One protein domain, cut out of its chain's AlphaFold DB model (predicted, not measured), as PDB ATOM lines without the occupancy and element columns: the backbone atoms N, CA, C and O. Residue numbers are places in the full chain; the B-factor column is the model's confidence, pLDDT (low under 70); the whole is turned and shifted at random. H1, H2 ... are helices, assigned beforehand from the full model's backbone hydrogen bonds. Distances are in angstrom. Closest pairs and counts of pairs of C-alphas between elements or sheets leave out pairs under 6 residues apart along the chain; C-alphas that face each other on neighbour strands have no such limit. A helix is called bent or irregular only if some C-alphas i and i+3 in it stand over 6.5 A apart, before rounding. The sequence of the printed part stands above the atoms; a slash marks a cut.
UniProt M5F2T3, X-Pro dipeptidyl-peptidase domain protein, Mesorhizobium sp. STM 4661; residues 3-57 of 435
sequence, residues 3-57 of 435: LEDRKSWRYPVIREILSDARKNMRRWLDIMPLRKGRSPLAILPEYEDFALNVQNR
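AT A GLANCE: This is residues 3 to 57 of the 435 residues of the protein "X-Pro dipeptidyl-peptidase domain protein" of Mesorhizobium sp. STM 4661 (UniProt M5F2T3). Two longer helices, H2 and H5, stand on either side of a short middle piece, H4, and both run toward lower x. H1 makes a corner with H2 near the start of H2, H3 follows beyond the other end of H2, and the link of residues 30 to 39 folds back from H3 to H4. The printed part has 55 residues with five named helices, H1 to H5 in chain order, and no named strand; its class is all helix. It is compact, with a radius of gyration of the C-alphas of 11.2 A and spans of 31 by 21 by 16 A.

IN THESE COORDINATES: Find C-alpha 12 at (31.413, -36.605, 36.628); from there H2, residues 12 to 23, runs 16.3 A to C-alpha 23 at (15.337, -34.955, 34.387). Before it look for H1, residues 6 to 10, and after it for H3, residues 25 to 29. H4 is residues 40 to 43; it is irregular, but only just, with C-alphas 40 and 43 6.8 A apart. H5, residues 45 to 56, runs 15.8 A and ends at C-alpha 56 at (16.654, -11.199, 28.644).

HOW THE PARTS SIT: Start at H2, which touches H4; their closest C-alphas, of Ala 21 and Pro 40, are 6.2 A apart. With residues 14 to 15 alone, H2 touches H1 only at the corner, closest at the C-alphas of Ser 8 and Arg 15, 4.8 A. H2 and H3 are close but not clearly touching, with the C-alphas of Ala 21 and Trp 28 7.7 A apart. H4 and H5 only just touch, only at the corner, with 3 pairs of C-alphas within 8 A; H5 does so with residues 47 to 48 alone, and the C-alphas of Leu 41 and Glu 48 are closest at 4.8 A. H2 and H5 are apart, and so are H3 and H4. In H1, H2, H3 and H5 every O i to N i+4 pair is within hydrogen-bond range; H4 is too short for such a pair, and its one O i to N i+3 pair is not within range.

THE WHOLE: The two C-alphas farthest apart, of Pro 12 and Arg 57, are 32.3 A apart. The printed part has no cut and no long link; the link from H3 to H4, 10 residues, is short, and the other three are tight. The mean pLDDT of the printed part is 91.6, and no printed residue is under 70.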
ATOM      1  N   LEU A   3      25.490 -30.747  28.652       89.12
ATOM      2  CA  LEU A   3      25.839 -32.151  28.936       89.12
ATOM      3  C   LEU A   3      26.951 -32.708  28.034       89.12
ATOM      4  O   LEU A   3      27.694 -33.583  28.469       89.12
ATOM      5  N   GLU A   4      27.066 -32.182  26.815       89.88
ATOM      6  CA  GLU A   4      28.064 -32.589  25.822       89.88
ATOM      7  C   GLU A   4      29.361 -31.772  25.927       89.88
ATOM      8  O   GLU A   4      30.316 -32.026  25.195       89.88
ATOM      9  N   ASP A   5      29.423 -30.793  26.839       91.88
ATOM     10  CA  ASP A   5      30.610 -29.966  27.040       91.88
ATOM     11  C   ASP A   5      31.804 -30.781  27.559       91.88
ATOM     12  O   ASP A   5      31.672 -31.703  28.371       91.88
ATOM     13  N   ARG A   6      33.019 -30.392  27.156       91.75
ATOM     14  CA  ARG A   6      34.261 -31.056  27.578       91.75
ATOM     15  C   ARG A   6      34.416 -31.104  29.103       91.75
ATOM     16  O   ARG A   6      34.950 -32.089  29.619       91.75
ATOM     17  N   LYS A   7      33.986 -30.072  29.838       89.62
ATOM     18  CA  LYS A   7      34.018 -30.054  31.311       89.62
ATOM     19  C   LYS A   7      33.046 -31.093  31.880       89.62
ATOM     20  O   LYS A   7      33.429 -31.805  32.804       89.62
ATOM     21  N   SER A   8      31.862 -31.260  31.291       88.31
ATOM     22  CA  SER A   8      30.895 -32.304  31.672       88.31
ATOM     23  C   SER A   8      31.455 -33.714  31.461       88.31
ATOM     24  O   SER A   8      31.287 -34.580  32.318       88.31
ATOM     25  N   TRP A   9      32.200 -33.947  30.378       88.69
ATOM     26  CA  TRP A   9      32.899 -35.221  30.154       88.69
ATOM     27  C   TRP A   9      34.052 -35.459  31.134       88.69
ATOM     28  O   TRP A   9      34.289 -36.593  31.548       88.69
ATOM     29  N   ARG A  10      34.778 -34.401  31.508       93.12
ATOM     30  CA  ARG A  10      35.956 -34.488  32.383       93.12
ATOM     31  C   ARG A  10      35.603 -34.630  33.864       93.12
ATOM     32  O   ARG A  10      36.370 -35.248  34.600       93.12
ATOM     33  N   TYR A  11      34.492 -34.044  34.307       93.50
ATOM     34  CA  TYR A  11      34.107 -33.973  35.716       93.50
ATOM     35  C   TYR A  11      32.729 -34.620  35.938       93.50
ATOM     36  O   TYR A  11      31.710 -33.972  35.692       93.50
ATOM     37  N   PRO A  12      32.668 -35.865  36.455       92.38
ATOM     38  CA  PRO A  12      31.413 -36.605  36.628       92.38
ATOM     39  C   PRO A  12      30.334 -35.851  37.416       92.38
ATOM     40  O   PRO A  12      29.168 -35.897  37.042       92.38
ATOM     41  N   VAL A  13      30.730 -35.088  38.442       93.25
ATOM     42  CA  VAL A  13      29.807 -34.278  39.255       93.25
ATOM     43  C   VAL A  13      29.068 -33.213  38.436       93.25
ATOM     44  O   VAL A  13      27.881 -32.992  38.650       93.25
ATOM     45  N   ILE A  14      29.726 -32.586  37.449       92.62
ATOM     46  CA  ILE A  14      29.084 -31.600  36.563       92.62
ATOM     47  C   ILE A  14      28.010 -32.295  35.728       92.62
ATOM     48  O   ILE A  14      26.880 -31.818  35.634       92.62
ATOM     49  N   ARG A  15      28.341 -33.456  35.154       92.50
ATOM     50  CA  ARG A  15      27.400 -34.241  34.355       92.50
ATOM     51  C   ARG A  15      26.209 -34.724  35.174       92.50
ATOM     52  O   ARG A  15      25.097 -34.720  34.651       92.50
ATOM     53  N   GLU A  16      26.427 -35.131  36.421       93.38
ATOM     54  CA  GLU A  16      25.362 -35.554  37.331       93.38
ATOM     55  C   GLU A  16      24.389 -34.406  37.619       93.38
ATOM     56  O   GLU A  16      23.191 -34.574  37.395       93.38
ATOM     57  N   ILE A  17      24.896 -33.219  37.983       91.62
ATOM     58  CA  ILE A  17      24.074 -32.018  38.221       91.62
ATOM     59  C   ILE A  17      23.239 -31.667  36.982       91.62
ATOM     60  O   ILE A  17      22.032 -31.459  37.078       91.62
ATOM     61  N   LEU A  18      23.861 -31.630  35.800       92.44
ATOM     62  CA  LEU A  18      23.155 -31.304  34.556       92.44
ATOM     63  C   LEU A  18      22.144 -32.386  34.151       92.44
ATOM     64  O   LEU A  18      21.100 -32.074  33.578       92.44
ATOM     65  N   SER A  19      22.438 -33.655  34.440       91.75
ATOM     66  CA  SER A  19      21.526 -34.767  34.155       91.75
ATOM     67  C   SER A  19      20.315 -34.734  35.080       91.75
ATOM     68  O   SER A  19      19.201 -34.978  34.623       91.75
ATOM     69  N   ASP A  20      20.515 -34.411  36.360       91.56
ATOM     70  CA  ASP A  20      19.426 -34.195  37.312       91.56
ATOM     71  C   ASP A  20      18.558 -32.998  36.904       91.56
ATOM     72  O   ASP A  20      17.334 -33.114  36.839       91.56
ATOM     73  N   ALA A  21      19.180 -31.883  36.516       90.06
ATOM     74  CA  ALA A  21      18.465 -30.712  36.022       90.06
ATOM     75  C   ALA A  21      17.609 -31.018  34.788       90.06
ATOM     76  O   ALA A  21      16.445 -30.630  34.748       90.06
ATOM     77  N   ARG A  22      18.152 -31.767  33.817       88.31
ATOM     78  CA  ARG A  22      17.408 -32.211  32.629       88.31
ATOM     79  C   ARG A  22      16.229 -33.113  32.996       88.31
ATOM     80  O   ARG A  22      15.132 -32.911  32.494       88.31
ATOM     81  N   LYS A  23      16.423 -34.079  33.901       87.81
ATOM     82  CA  LYS A  23      15.337 -34.955  34.387       87.81
ATOM     83  C   LYS A  23      14.232 -34.176  35.100       87.81
ATOM     84  O   LYS A  23      13.071 -34.557  35.025       87.81
ATOM     85  N   ASN A  24      14.592 -33.091  35.781       87.12
ATOM     86  CA  ASN A  24      13.675 -32.234  36.527       87.12
ATOM     87  C   ASN A  24      13.346 -30.926  35.785       87.12
ATOM     88  O   ASN A  24      12.985 -29.945  36.436       87.12
ATOM     89  N   MET A  25      13.457 -30.888  34.448       86.00
ATOM     90  CA  MET A  25      13.315 -29.655  33.658       86.00
ATOM     91  C   MET A  25      12.020 -28.899  33.977       86.00
ATOM     92  O   MET A  25      12.038 -27.682  34.138       86.00
ATOM     93  N   ARG A  26      10.905 -29.618  34.173       82.94
ATOM     94  CA  ARG A  26       9.619 -28.994  34.508       82.94
ATOM     95  C   ARG A  26       9.670 -28.143  35.780       82.94
ATOM     96  O   ARG A  26       9.161 -27.031  35.775       82.94
ATOM     97  N   ARG A  27      10.366 -28.596  36.828       86.12
ATOM     98  CA  ARG A  27      10.517 -27.821  38.075       86.12
ATOM     99  C   ARG A  27      11.302 -26.530  37.860       86.12
ATOM    100  O   ARG A  27      11.055 -25.545  38.546       86.12
ATOM    101  N   TRP A  28      12.254 -26.539  36.929       87.81
ATOM    102  CA  TRP A  28      13.007 -25.343  36.557       87.81
ATOM    103  C   TRP A  28      12.161 -24.371  35.731       87.81
ATOM    104  O   TRP A  28      12.288 -23.162  35.916       87.81
ATOM    105  N   LEU A  29      11.258 -24.885  34.891       87.31
ATOM    106  CA  LEU A  29      10.273 -24.078  34.168       87.31
ATOM    107  C   LEU A  29       9.280 -23.388  35.124       87.31
ATOM    108  O   LEU A  29       8.959 -22.220  34.921       87.31
ATOM    109  N   ASP A  30       8.867 -24.054  36.207       84.94
ATOM    110  CA  ASP A  30       7.917 -23.500  37.188       84.94
ATOM    111  C   ASP A  30       8.480 -22.318  38.009       84.94
ATOM    112  O   ASP A  30       7.721 -21.574  38.633       84.94
ATOM    113  N   ILE A  31       9.807 -22.129  38.027       87.31
ATOM    114  CA  ILE A  31      10.478 -21.050  38.778       87.31
ATOM    115  C   ILE A  31      11.094 -19.969  37.881       87.31
ATOM    116  O   ILE A  31      11.904 -19.164  38.350       87.31
ATOM    117  N   MET A  32      10.734 -19.951  36.596       88.81
ATOM    118  CA  MET A  32      11.160 -18.912  35.660       88.81
ATOM    119  C   MET A  32      10.748 -17.506  36.156       88.81
ATOM    120  O   MET A  32       9.709 -17.353  36.803       88.81
ATOM    121  N   PRO A  33      11.526 -16.453  35.843       92.56
ATOM    122  CA  PRO A  33      12.733 -16.468  35.015       92.56
ATOM    123  C   PRO A  33      13.994 -16.929  35.760       92.56
ATOM    124  O   PRO A  33      14.149 -16.701  36.965       92.56
ATOM    125  N   LEU A  34      14.947 -17.506  35.021       91.81
ATOM    126  CA  LEU A  34      16.256 -17.881  35.557       91.81
ATOM    127  C   LEU A  34      17.016 -16.649  36.059       91.81
ATOM    128  O   LEU A  34      16.962 -15.567  35.466       91.81
ATOM    129  N   ARG A  35      17.781 -16.834  37.139       92.56
ATOM    130  CA  ARG A  35      18.642 -15.805  37.735       92.56
ATOM    131  C   ARG A  35      20.094 -16.264  37.729       92.56
ATOM    132  O   ARG A  35      20.381 -17.421  38.030       92.56
ATOM    133  N   LYS A  36      21.004 -15.331  37.431       94.50
ATOM    134  CA  LYS A  36      22.450 -15.583  37.388       94.50
ATOM    135  C   LYS A  36      22.953 -16.183  38.700       94.50
ATOM    136  O   LYS A  36      22.618 -15.687  39.778       94.50
ATOM    137  N   GLY A  37      23.741 -17.252  38.607       95.06
ATOM    138  CA  GLY A  37      24.267 -18.000  39.746       95.06
ATOM    139  C   GLY A  37      23.232 -18.851  40.489       95.06
ATOM    140  O   GLY A  37      23.545 -19.385  41.553       95.06
ATOM    141  N   ARG A  38      21.995 -18.951  39.990       92.38
ATOM    142  CA  ARG A  38      20.889 -19.698  40.621       92.38
ATOM    143  C   ARG A  38      20.256 -20.731  39.691       92.38
ATOM    144  O   ARG A  38      19.282 -21.363  40.084       92.38
ATOM    145  N   SER A  39      20.793 -20.904  38.487       91.75
ATOM    146  CA  SER A  39      20.380 -21.968  37.576       91.75
ATOM    147  C   SER A  39      21.293 -23.198  37.705       91.75
ATOM    148  O   SER A  39      22.429 -23.082  38.176       91.75
ATOM    149  N   PRO A  40      20.869 -24.373  37.209       90.06
ATOM    150  CA  PRO A  40      21.748 -25.534  37.067       90.06
ATOM    151  C   PRO A  40      22.957 -25.284  36.171       90.06
ATOM    152  O   PRO A  40      23.950 -25.999  36.265       90.06
ATOM    153  N   LEU A  41      22.877 -24.282  35.293       93.75
ATOM    154  CA  LEU A  41      23.949 -23.911  34.383       93.75
ATOM    155  C   LEU A  41      25.019 -23.048  35.062       93.75
ATOM    156  O   LEU A  41      26.075 -22.863  34.473       93.75
ATOM    157  N   ALA A  42      24.815 -22.569  36.297       94.56
ATOM    158  CA  ALA A  42      25.781 -21.722  37.009       94.56
ATOM    159  C   ALA A  42      27.174 -22.368  37.171       94.56
ATOM    160  O   ALA A  42      28.182 -21.671  37.283       94.56
ATOM    161  N   ILE A  43      27.248 -23.705  37.153       93.19
ATOM    162  CA  ILE A  43      28.511 -24.465  37.175       93.19
ATOM    163  C   ILE A  43      29.294 -24.381  35.853       93.19
ATOM    164  O   ILE A  43      30.488 -24.679  35.821       93.19
ATOM    165  N   LEU A  44      28.633 -23.968  34.770       94.69
ATOM    166  CA  LEU A  44      29.209 -23.685  33.460       94.69
ATOM    167  C   LEU A  44      28.776 -22.275  33.014       94.69
ATOM    168  O   LEU A  44      27.848 -22.141  32.209       94.69
ATOM    169  N   PRO A  45      29.438 -21.214  33.519       94.31
ATOM    170  CA  PRO A  45      28.991 -19.832  33.336       94.31
ATOM    171  C   PRO A  45      28.754 -19.431  31.879       94.31
ATOM    172  O   PRO A  45      27.850 -18.651  31.613       94.31
ATOM    173  N   GLU A  46      29.496 -20.009  30.929       94.94
ATOM    174  CA  GLU A  46      29.320 -19.733  29.499       94.94
ATOM    175  C   GLU A  46      27.914 -20.127  28.998       94.94
ATOM    176  O   GLU A  46      27.307 -19.412  28.200       94.94
ATOM    177  N   TYR A  47      27.366 -21.240  29.496       94.62
ATOM    178  CA  TYR A  47      26.024 -21.706  29.141       94.62
ATOM    179  C   TYR A  47      24.929 -20.967  29.912       94.62
ATOM    180  O   TYR A  47      23.865 -20.717  29.347       94.62
ATOM    181  N   GLU A  48      25.172 -20.605  31.177       95.56
ATOM    182  CA  GLU A  48      24.232 -19.765  31.933       95.56
ATOM    183  C   GLU A  48      24.119 -18.376  31.297       95.56
ATOM    184  O   GLU A  48      23.010 -17.897  31.076       95.56
ATOM    185  N   ASP A  49      25.245 -17.758  30.941       95.88
ATOM    186  CA  ASP A  49      25.267 -16.454  30.283       95.88
ATOM    187  C   ASP A  49      24.584 -16.515  28.910       95.88
ATOM    188  O   ASP A  49      23.822 -15.607  28.574       95.88
ATOM    189  N   PHE A  50      24.765 -17.600  28.148       94.31
ATOM    190  CA  PHE A  50      24.014 -17.819  26.909       94.31
ATOM    191  C   PHE A  50      22.500 -17.900  27.157       94.31
ATOM    192  O   PHE A  50      21.739 -17.175  26.515       94.31
ATOM    193  N   ALA A  51      22.055 -18.728  28.108       92.94
ATOM    194  CA  ALA A  51      20.634 -18.888  28.426       92.94
ATOM    195  C   ALA A  51      19.999 -17.574  28.914       92.94
ATOM    196  O   ALA A  51      18.923 -17.195  28.457       92.94
ATOM    197  N   LEU A  52      20.684 -16.840  29.795       95.25
ATOM    198  CA  LEU A  52      20.224 -15.543  30.293       95.25
ATOM    199  C   LEU A  52      20.232 -14.464  29.211       95.25
ATOM    200  O   LEU A  52      19.370 -13.587  29.235       95.25
ATOM    201  N   ASN A  53      21.176 -14.503  28.267       94.81
ATOM    202  CA  ASN A  53      21.173 -13.579  27.138       94.81
ATOM    203  C   ASN A  53      19.953 -13.822  26.240       94.81
ATOM    204  O   ASN A  53      19.255 -12.866  25.929       94.81
ATOM    205  N   VAL A  54      19.640 -15.080  25.905       92.25
ATOM    206  CA  VAL A  54      18.424 -15.424  25.141       92.25
ATOM    207  C   VAL A  54      17.155 -15.020  25.902       92.25
ATOM    208  O   VAL A  54      16.256 -14.435  25.311       92.25
ATOM    209  N   GLN A  55      17.091 -15.267  27.214       93.62
ATOM    210  CA  GLN A  55      15.932 -14.921  28.047       93.62
ATOM    211  C   GLN A  55      15.693 -13.403  28.151       93.62
ATOM    212  O   GLN A  55      14.550 -12.950  28.176       93.62
ATOM    213  N   ASN A  56      16.763 -12.613  28.283       94.88
ATOM    214  CA  ASN A  56      16.654 -11.199  28.644       94.88
ATOM    215  C   ASN A  56      16.741 -10.245  27.439       94.88
ATOM    216  O   ASN A  56      16.359  -9.084  27.585       94.88
ATOM    217  N   ARG A  57      17.264 -10.689  26.285       94.00
ATOM    218  CA  ARG A  57      17.452  -9.862  25.079       94.00
ATOM    219  C   ARG A  57      16.278 -10.037  24.115       94.00
ATOM    220  O   ARG A  57      16.334 -10.858  23.203       94.00
TER     221      ARG A  57